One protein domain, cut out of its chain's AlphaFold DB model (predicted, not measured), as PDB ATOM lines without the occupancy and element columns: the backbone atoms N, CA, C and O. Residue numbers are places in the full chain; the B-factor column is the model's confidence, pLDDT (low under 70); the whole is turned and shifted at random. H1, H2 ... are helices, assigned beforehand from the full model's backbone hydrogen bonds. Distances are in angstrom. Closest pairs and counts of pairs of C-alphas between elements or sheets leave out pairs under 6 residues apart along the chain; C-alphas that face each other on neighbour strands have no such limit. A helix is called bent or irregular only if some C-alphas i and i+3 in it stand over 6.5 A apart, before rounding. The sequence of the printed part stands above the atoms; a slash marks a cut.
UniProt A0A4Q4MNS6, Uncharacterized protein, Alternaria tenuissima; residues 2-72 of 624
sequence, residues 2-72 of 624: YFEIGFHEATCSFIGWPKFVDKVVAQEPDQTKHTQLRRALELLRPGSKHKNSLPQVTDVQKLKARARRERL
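Overview. This is residues 2 to 72 of the 624 residues of an uncharacterized protein of Alternaria tenuissima (UniProt A0A4Q4MNS6). H4, the longest helix, and H3 form the two arms of a wide, open V, joined at its foot by a long loop, residues 44 to 56. The short helices H1 and H2 lie in the opening between the arms; H2 packs on H3 as a helical hairpin, and H1 packs on H2 and comes near H4. The printed part has 71 residues with four named helices, in the order H1, H2, H3, H4, and no named strand; the class is all helix. The whole is only just loose, close to compact, with a radius of gyration of the C-alphas of 13.6 A, and its outline is flat, spanning 44 by 28 by 15 A.

Along the chain. H4 covers residues 57 to 72 and is 22.5 A long from first to last C-alpha; it begins at C-alpha 57 (184.225, 229.435, 248.501) and ends at C-alpha 72 (185.172, 249.674, 258.208). H3 covers residues 31 to 43 and is 19.9 A long. H3 is irregular, but only just: C-alphas 32 and 35 are 6.8 A apart. H2 covers residues 17 to 25, 12.4 A long. H1 covers residues 2 to 5, 5.9 A long, beginning at C-alpha 2 (184.390, 226.302, 258.072).

Arrangement. H4 touches no helix. It is close to H1 but not clearly touching; their closest C-alphas, those of Phe 3 and Val 60, are 7.6 A apart. H4 is apart from H2 and from H3. H1 touches H2, with the C-alphas of Ile 5 and Phe 20 the closest at 7.0 A. H2 and H3 touch and form a hairpin; their closest C-alphas, those of Val 25 and His 34, are 5.9 A apart. Their lines stand at a steep tilt of 37 degrees, only just past shallow, and they run opposite ways. H1 and H3 are apart. In H2 and H4 every O i to N i+4 pair is within hydrogen-bond range, in H3 7 of 9 are, and H1 with 4 residues is too short for such a pair.

Size, cuts and confidence. The two C-alphas farthest apart, those of Thr 32 and Leu 72, are 43.6 A from each other. The first and last printed C-alphas, those of Tyr 2 and Leu 72, are 23.4 A apart. The printed part has no cut. The links from H1 to H2, with 11 residues, and from H3 to H4, with 13, are long; the link from H2 to H3, with 5, is tight. The mean pLDDT of the printed part is 85.6, and one printed residue, Lys 49, is under 70.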
ATOM      1  N   TYR A   2     184.032 225.916 259.465       84.06
ATOM      2  CA  TYR A   2     184.390 226.302 258.072       84.06
ATOM      3  C   TYR A   2     184.505 227.820 257.855       84.06
ATOM      4  O   TYR A   2     185.491 228.295 257.289       84.06
ATOM      5  N   PHE A   3     183.545 228.583 258.380       83.94
ATOM      6  CA  PHE A   3     183.540 230.041 258.295       83.94
ATOM      7  C   PHE A   3     184.620 230.720 259.153       83.94
ATOM      8  O   PHE A   3     185.091 231.783 258.754       83.94
ATOM      9  N   GLU A   4     185.048 230.157 260.288       82.88
ATOM     10  CA  GLU A   4     186.099 230.756 261.125       82.88
ATOM     11  C   GLU A   4     187.505 230.351 260.668       82.88
ATOM     12  O   GLU A   4     188.266 231.198 260.204       82.88
ATOM     13  N   ILE A   5     187.847 229.060 260.748       86.44
ATOM     14  CA  ILE A   5     189.224 228.573 260.553       86.44
ATOM     15  C   ILE A   5     189.616 228.361 259.085       86.44
ATOM     16  O   ILE A   5     190.809 228.276 258.787       86.44
ATOM     17  N   GLY A   6     188.642 228.302 258.169       87.19
ATOM     18  CA  GLY A   6     188.869 228.096 256.734       87.19
ATOM     19  C   GLY A   6     189.294 229.346 255.954       87.19
ATOM     20  O   GLY A   6     189.743 229.221 254.818       87.19
ATOM     21  N   PHE A   7     189.191 230.550 256.523       91.88
ATOM     22  CA  PHE A   7     189.444 231.805 255.799       91.88
ATOM     23  C   PHE A   7     190.362 232.734 256.596       91.88
ATOM     24  O   PHE A   7     190.113 232.996 257.769       91.88
ATOM     25  N   HIS A   8     191.376 233.295 255.938       86.44
ATOM     26  CA  HIS A   8     192.229 234.338 256.498       86.44
ATOM     27  C   HIS A   8     191.400 235.564 256.899       86.44
ATOM     28  O   HIS A   8     190.655 236.115 256.090       86.44
ATOM     29  N   GLU A   9     191.563 236.045 258.128       77.31
ATOM     30  CA  GLU A   9     190.815 237.198 258.635       77.31
ATOM     31  C   GLU A   9     191.227 238.512 257.943       77.31
ATOM     32  O   GLU A   9     190.380 239.258 257.448       77.31
ATOM     33  N   ALA A  10     192.537 238.748 257.801       76.94
ATOM     34  CA  ALA A  10     193.098 239.986 257.251       76.94
ATOM     35  C   ALA A  10     192.885 240.189 255.734       76.94
ATOM     36  O   ALA A  10     192.950 241.324 255.253       76.94
ATOM     37  N   THR A  11     192.616 239.127 254.968       82.12
ATOM     38  CA  THR A  11     192.397 239.169 253.502       82.12
ATOM     39  C   THR A  11     191.016 238.666 253.078       82.12
ATOM     40  O   THR A  11     190.628 238.862 251.931       82.12
ATOM     41  N   CYS A  12     190.274 238.013 253.978       84.81
ATOM     42  CA  CYS A  12     189.044 237.266 253.690       84.81
ATOM     43  C   CYS A  12     189.206 236.123 252.660       84.81
ATOM     44  O   CYS A  12     188.202 235.573 252.214       84.81
ATOM     45  N   SER A  13     190.434 235.739 252.286       88.50
ATOM     46  CA  SER A  13     190.696 234.650 251.334       88.50
ATOM     47  C   SER A  13     190.640 233.270 251.995       88.50
ATOM     48  O   SER A  13     191.000 233.109 253.161       88.50
ATOM     49  N   PHE A  14     190.191 232.261 251.252       91.81
ATOM     50  CA  PHE A  14     190.174 230.870 251.711       91.81
ATOM     51  C   PHE A  14     191.600 230.313 251.835       91.81
ATOM     52  O   PHE A  14     192.439 230.598 250.983       91.81
ATOM     53  N   ILE A  15     191.878 229.508 252.866       89.75
ATOM     54  CA  ILE A  15     193.235 228.981 253.124       89.75
ATOM     55  C   ILE A  15     193.633 227.806 252.210       89.75
ATOM     56  O   ILE A  15     194.771 227.340 252.266       89.75
ATOM     57  N   GLY A  16     192.706 227.327 251.375       89.75
ATOM     58  CA  GLY A  16     192.862 226.132 250.547       89.75
ATOM     59  C   GLY A  16     192.345 224.873 251.246       89.75
ATOM     60  O   GLY A  16     192.480 224.715 252.458       89.75
ATOM     61  N   TRP A  17     191.736 223.970 250.473       89.94
ATOM     62  CA  TRP A  17     190.981 222.838 251.019       89.94
ATOM     63  C   TRP A  17     191.818 221.878 251.893       89.94
ATOM     64  O   TRP A  17     191.376 221.610 253.009       89.94
ATOM     65  N   PRO A  18     193.043 221.450 251.506       89.25
ATOM     66  CA  PRO A  18     193.869 220.593 252.363       89.25
ATOM     67  C   PRO A  18     194.178 221.244 253.716       89.25
ATOM     68  O   PRO A  18     193.883 220.670 254.758       89.25
ATOM     69  N   LYS A  19     194.634 222.507 253.709       88.62
ATOM     70  CA  LYS A  19     194.960 223.263 254.933       88.62
ATOM     71  C   LYS A  19     193.745 223.495 255.838       88.62
ATOM     72  O   LYS A  19     193.914 223.639 257.045       88.62
ATOM     73  N   PHE A  20     192.534 223.547 255.280       92.69
ATOM     74  CA  PHE A  20     191.302 223.563 256.066       92.69
ATOM     75  C   PHE A  20     191.031 222.205 256.723       92.69
ATOM     76  O   PHE A  20     190.820 222.167 257.932       92.69
ATOM     77  N   VAL A  21     191.104 221.104 255.967       90.75
ATOM     78  CA  VAL A  21     190.934 219.746 256.508       90.75
ATOM     79  C   VAL A  21     191.961 219.460 257.607       90.75
ATOM     80  O   VAL A  21     191.581 219.021 258.687       90.75
ATOM     81  N   ASP A  22     193.235 219.788 257.386       90.06
ATOM     82  CA  ASP A  22     194.301 219.591 258.374       90.06
ATOM     83  C   ASP A  22     194.061 220.402 259.659       90.06
ATOM     84  O   ASP A  22     194.253 219.879 260.755       90.06
ATOM     85  N   LYS A  23     193.562 221.644 259.553       91.12
ATOM     86  CA  LYS A  23     193.184 222.454 260.726       91.12
ATOM     87  C   LYS A  23     191.976 221.911 261.489       91.12
ATOM     88  O   LYS A  23     191.955 222.049 262.704       91.12
ATOM     89  N   VAL A  24     190.977 221.341 260.809       90.31
ATOM     90  CA  VAL A  24     189.826 220.709 261.483       90.31
ATOM     91  C   VAL A  24     190.277 219.440 262.204       90.31
ATOM     92  O   VAL A  24     189.943 219.239 263.366       90.31
ATOM     93  N   VAL A  25     191.084 218.609 261.543       90.38
ATOM     94  CA  VAL A  25     191.602 217.355 262.110       90.38
ATOM     95  C   VAL A  25     192.523 217.617 263.309       90.38
ATOM     96  O   VAL A  25     192.431 216.912 264.306       90.38
ATOM     97  N   ALA A  26     193.329 218.681 263.275       88.31
ATOM     98  CA  ALA A  26     194.163 219.101 264.404       88.31
ATOM     99  C   ALA A  26     193.382 219.656 265.621       88.31
ATOM    100  O   ALA A  26     194.003 219.947 266.642       88.31
ATOM    101  N   GLN A  27     192.054 219.821 265.536       88.00
ATOM    102  CA  GLN A  27     191.197 220.164 266.682       88.00
ATOM    103  C   GLN A  27     190.567 218.936 267.364       88.00
ATOM    104  O   GLN A  27     189.988 219.081 268.437       88.00
ATOM    105  N   GLU A  28     190.684 217.739 266.781       88.50
ATOM    106  CA  GLU A  28     190.217 216.486 267.384       88.50
ATOM    107  C   GLU A  28     191.371 215.823 268.165       88.50
ATOM    108  O   GLU A  28     192.359 215.416 267.544       88.50
ATOM    109  N   PRO A  29     191.292 215.691 269.505       81.19
ATOM    110  CA  PRO A  29     192.344 215.042 270.290       81.19
ATOM    111  C   PRO A  29     192.430 213.525 270.052       81.19
ATOM    112  O   PRO A  29     193.497 212.943 270.244       81.19
ATOM    113  N   ASP A  30     191.347 212.871 269.621       87.81
ATOM    114  CA  ASP A  30     191.335 211.431 269.359       87.81
ATOM    115  C   ASP A  30     191.826 211.096 267.941       87.81
ATOM    116  O   ASP A  30     191.085 211.158 266.953       87.81
ATOM    117  N   GLN A  31     193.086 210.661 267.853       84.81
ATOM    118  CA  GLN A  31     193.725 210.254 266.599       84.81
ATOM    119  C   GLN A  31     192.975 209.133 265.857       84.81
ATOM    120  O   GLN A  31     193.047 209.069 264.629       84.81
ATOM    121  N   THR A  32     192.207 208.277 266.546       84.69
ATOM    122  CA  THR A  32     191.449 207.198 265.883       84.69
ATOM    123  C   THR A  32     190.325 207.747 264.998       84.69
ATOM    124  O   THR A  32     190.025 207.185 263.939       84.69
ATOM    125  N   LYS A  33     189.758 208.906 265.363       86.00
ATOM    126  CA  LYS A  33     188.700 209.583 264.599       86.00
ATOM    127  C   LYS A  33     189.223 210.339 263.378       86.00
ATOM    128  O   LYS A  33     188.447 210.590 262.455       86.00
ATOM    129  N   HIS A  34     190.518 210.672 263.311       90.31
ATOM    130  CA  HIS A  34     191.100 211.513 262.247       90.31
ATOM    131  C   HIS A  34     190.799 210.982 260.838       90.31
ATOM    132  O   HIS A  34     190.429 211.747 259.944       90.31
ATOM    133  N   THR A  35     190.886 209.665 260.639       87.00
ATOM    134  CA  THR A  35     190.598 209.004 259.353       87.00
ATOM    135  C   THR A  35     189.118 209.087 258.967       87.00
ATOM    136  O   THR A  35     188.795 209.280 257.792       87.00
ATOM    137  N   GLN A  36     188.206 208.980 259.939       87.94
ATOM    138  CA  GLN A  36     186.765 209.128 259.705       87.94
ATOM    139  C   GLN A  36     186.413 210.590 259.398       87.94
ATOM    140  O   GLN A  36     185.711 210.869 258.426       87.94
ATOM    141  N   LEU A  37     186.982 211.527 260.161       89.12
ATOM    142  CA  LEU A  37     186.791 212.968 260.008       89.12
ATOM    143  C   LEU A  37     187.271 213.473 258.637       89.12
ATOM    144  O   LEU A  37     186.551 214.223 257.979       89.12
ATOM    145  N   ARG A  38     188.426 212.999 258.138       91.19
ATOM    146  CA  ARG A  38     188.897 213.303 256.769       91.19
ATOM    147  C   ARG A  38     187.924 212.810 255.690       91.19
ATOM    148  O   ARG A  38     187.649 213.553 254.751       91.19
ATOM    149  N   ARG A  39     187.365 211.598 255.827       87.12
ATOM    150  CA  ARG A  39     186.350 211.064 254.890       87.12
ATOM    151  C   ARG A  39     185.051 211.875 254.927       87.12
ATOM    152  O   ARG A  39     184.515 212.204 253.873       87.12
ATOM    153  N   ALA A  40     184.572 212.229 256.121       86.81
ATOM    154  CA  ALA A  40     183.369 213.041 256.291       86.81
ATOM    155  C   ALA A  40     183.530 214.444 255.681       86.81
ATOM    156  O   ALA A  40     182.640 214.913 254.974       86.81
ATOM    157  N   LEU A  41     184.681 215.093 255.889       88.88
ATOM    158  CA  LEU A  41     184.964 216.411 255.319       88.88
ATOM    159  C   LEU A  41     184.960 216.396 253.786       88.88
ATOM    160  O   LEU A  41     184.373 217.294 253.189       88.88
ATOM    161  N   GLU A  42     185.547 215.385 253.138       87.38
ATOM    162  CA  GLU A  42     185.608 215.328 251.669       87.38
ATOM    163  C   GLU A  42     184.218 215.179 251.018       87.38
ATOM    164  O   GLU A  42     183.963 215.776 249.971       87.38
ATOM    165  N   LEU A  43     183.269 214.490 251.669       84.31
ATOM    166  CA  LEU A  43     181.859 214.464 251.238       84.31
ATOM    167  C   LEU A  43     181.200 215.852 251.321       84.31
ATOM    168  O   LEU A  43     180.376 216.210 250.474       84.31
ATOM    169  N   LEU A  44     181.583 216.649 252.320       86.38
ATOM    170  CA  LEU A  44     181.093 218.009 252.560       86.38
ATOM    171  C   LEU A  44     181.837 219.079 251.734       86.38
ATOM    172  O   LEU A  44     181.534 220.263 251.866       86.38
ATOM    173  N   ARG A  45     182.802 218.705 250.884       87.12
ATOM    174  CA  ARG A  45     183.621 219.643 250.100       87.12
ATOM    175  C   ARG A  45     182.763 220.591 249.235       87.12
ATOM    176  O   ARG A  45     181.845 220.118 248.562       87.12
ATOM    177  N   PRO A  46     183.061 221.908 249.187       83.31
ATOM    178  CA  PRO A  46     182.343 222.849 248.331       83.31
ATOM    179  C   PRO A  46     182.323 222.403 246.868       83.31
ATOM    180  O   PRO A  46     183.371 222.127 246.281       83.31
ATOM    181  N   GLY A  47     181.125 222.322 246.288       73.75
ATOM    182  CA  GLY A  47     180.911 221.815 244.930       73.75
ATOM    183  C   GLY A  47     180.761 220.293 244.806       73.75
ATOM    184  O   GLY A  47     180.600 219.810 243.685       73.75
ATOM    185  N   SER A  48     180.769 219.524 245.902       74.69
ATOM    186  CA  SER A  48     180.328 218.125 245.851       74.69
ATOM    187  C   SER A  48     178.823 218.048 245.536       74.69
ATOM    188  O   SER A  48     178.045 218.931 245.904       74.69
ATOM    189  N   LYS A  49     178.383 216.963 244.881       68.19
ATOM    190  CA  LYS A  49     176.954 216.697 244.604       68.19
ATOM    191  C   LYS A  49     176.161 216.262 245.854       68.19
ATOM    192  O   LYS A  49     175.038 215.782 245.731       68.19
ATOM    193  N   HIS A  50     176.743 216.367 247.048       72.81
ATOM    194  CA  HIS A  50     176.113 215.937 248.290       72.81
ATOM    195  C   HIS A  50     175.117 216.992 248.796       72.81
ATOM    196  O   HIS A  50     175.413 218.185 248.763       72.81
ATOM    197  N   LYS A  51     173.960 216.560 249.322       71.81
ATOM    198  CA  LYS A  51     172.880 217.453 249.802       71.81
ATOM    199  C   LYS A  51     173.346 218.460 250.867       71.81
ATOM    200  O   LYS A  51     172.783 219.543 250.967       71.81
ATOM    201  N   ASN A  52     174.391 218.106 251.617       77.31
ATOM    202  CA  ASN A  52     174.955 218.910 252.703       77.31
ATOM    203  C   ASN A  52     176.338 219.503 252.344       77.31
ATOM    204  O   ASN A  52     177.159 219.702 253.237       77.31
ATOM    205  N   SER A  53     176.657 219.707 251.059       85.06
ATOM    206  CA  SER A  53     177.944 220.294 250.655       85.06
ATOM    207  C   SER A  53     178.123 221.720 251.198       85.06
ATOM    208  O   SER A  53     177.172 222.499 251.300       85.06
ATOM    209  N   LEU A  54     179.350 222.066 251.594       86.81
ATOM    210  CA  LEU A  54     179.655 223.377 252.168       86.81
ATOM    211  C   LEU A  54     179.476 224.498 251.123       86.81
ATOM    212  O   LEU A  54     179.795 224.295 249.948       86.81
ATOM    213  N   PRO A  55     179.033 225.707 251.532       86.94
ATOM    214  CA  PRO A  55     178.827 226.821 250.613       86.94
ATOM    215  C   PRO A  55     180.067 227.168 249.783       86.94
ATOM    216  O   PRO A  55     181.202 227.125 250.278       86.94
ATOM    217  N   GLN A  56     179.824 227.553 248.527       89.56
ATOM    218  CA  GLN A  56     180.870 227.868 247.561       89.56
ATOM    219  C   GLN A  56     181.836 228.925 248.093       89.56
ATOM    220  O   GLN A  56     181.440 229.960 248.635       89.56
ATOM    221  N   VAL A  57     183.130 228.650 247.918       88.44
ATOM    222  CA  VAL A  57     184.225 229.435 248.501       88.44
ATOM    223  C   VAL A  57     184.113 230.914 248.118       88.44
ATOM    224  O   VAL A  57     184.232 231.791 248.974       88.44
ATOM    225  N   THR A  58     183.800 231.185 246.850       87.12
ATOM    226  CA  THR A  58     183.608 232.526 246.281       87.12
ATOM    227  C   THR A  58     182.516 233.331 246.983       87.12
ATOM    228  O   THR A  58     182.664 234.540 247.154       87.12
ATOM    229  N   ASP A  59     181.435 232.692 247.423       87.19
ATOM    230  CA  ASP A  59     180.294 233.378 248.030       87.19
ATOM    231  C   ASP A  59     180.533 233.655 249.515       87.19
ATOM    232  O   ASP A  59     180.225 234.746 250.000       87.19
ATOM    233  N   VAL A  60     181.234 232.753 250.211       87.50
ATOM    234  CA  VAL A  60     181.754 233.024 251.561       87.50
ATOM    235  C   VAL A  60     182.772 234.175 251.542       87.50
ATOM    236  O   VAL A  60     182.736 235.042 252.419       87.50
ATOM    237  N   GLN A  61     183.634 234.252 250.520       87.31
ATOM    238  CA  GLN A  61     184.552 235.384 250.331       87.31
ATOM    239  C   GLN A  61     183.799 236.706 250.113       87.31
ATOM    240  O   GLN A  61     184.137 237.702 250.757       87.31
ATOM    241  N   LYS A  62     182.756 236.729 249.265       88.25
ATOM    242  CA  LYS A  62     181.898 237.916 249.054       88.25
ATOM    243  C   LYS A  62     181.235 238.366 250.361       88.25
ATOM    244  O   LYS A  62     181.309 239.547 250.698       88.25
ATOM    245  N   LEU A  63     180.643 237.435 251.116       87.69
ATOM    246  CA  LEU A  63     179.988 237.712 252.400       87.69
ATOM    247  C   LEU A  63     180.971 238.284 253.434       87.69
ATOM    248  O   LEU A  63     180.696 239.329 254.026       87.69
ATOM    249  N   LYS A  64     182.153 237.674 253.604       87.06
ATOM    250  CA  LYS A  64     183.194 238.201 254.506       87.06
ATOM    251  C   LYS A  64     183.711 239.575 254.068       87.06
ATOM    252  O   LYS A  64     183.862 240.463 254.907       87.06
ATOM    253  N   ALA A  65     183.953 239.778 252.772       86.12
ATOM    254  CA  ALA A  65     184.409 241.063 252.243       86.12
ATOM    255  C   ALA A  65     183.363 242.176 252.440       86.12
ATOM    256  O   ALA A  65     183.731 243.307 252.765       86.12
ATOM    257  N   ARG A  66     182.070 241.854 252.303       86.94
ATOM    258  CA  ARG A  66     180.953 242.756 252.608       86.94
ATOM    259  C   ARG A  66     180.918 243.126 254.094       86.94
ATOM    260  O   ARG A  66     181.059 244.306 254.408       86.94
ATOM    261  N   ALA A  67     180.866 242.140 254.990       84.94
ATOM    262  CA  ALA A  67     180.837 242.372 256.438       84.94
ATOM    263  C   ALA A  67     182.055 243.179 256.935       84.94
ATOM    264  O   ALA A  67     181.947 244.015 257.834       84.94
ATOM    265  N   ARG A  68     183.231 242.984 256.319       83.81
ATOM    266  CA  ARG A  68     184.428 243.790 256.600       83.81
ATOM    267  C   ARG A  68     184.296 245.240 256.122       83.81
ATOM    268  O   ARG A  68     184.743 246.135 256.835       83.81
ATOM    269  N   ARG A  69     183.701 245.493 254.950       82.81
ATOM    270  CA  ARG A  69     183.422 246.861 254.466       82.81
ATOM    271  C   ARG A  69     182.436 247.581 255.384       82.81
ATOM    272  O   ARG A  69     182.708 248.714 255.759       82.81
ATOM    273  N   GLU A  70     181.373 246.903 255.805       82.00
ATOM    274  CA  GLU A  70     180.365 247.437 256.731       82.00
ATOM    275  C   GLU A  70     181.000 247.784 258.098       82.00
ATOM    276  O   GLU A  70     180.837 248.900 258.590       82.00
ATOM    277  N   ARG A  71     181.857 246.909 258.656       80.75
ATOM    278  CA  ARG A  71     182.665 247.226 259.857       80.75
ATOM    279  C   ARG A  71     183.591 248.437 259.661       80.75
ATOM    280  O   ARG A  71     183.691 249.272 260.555       80.75
ATOM    281  N   LEU A  72     184.260 248.557 258.511       77.44
ATOM    282  CA  LEU A  72     185.172 249.674 258.208       77.44
ATOM    283  C   LEU A  72     184.454 251.005 257.925       77.44
ATOM    284  O   LEU A  72     185.056 252.062 258.112       77.44
TER     285      LEU A  72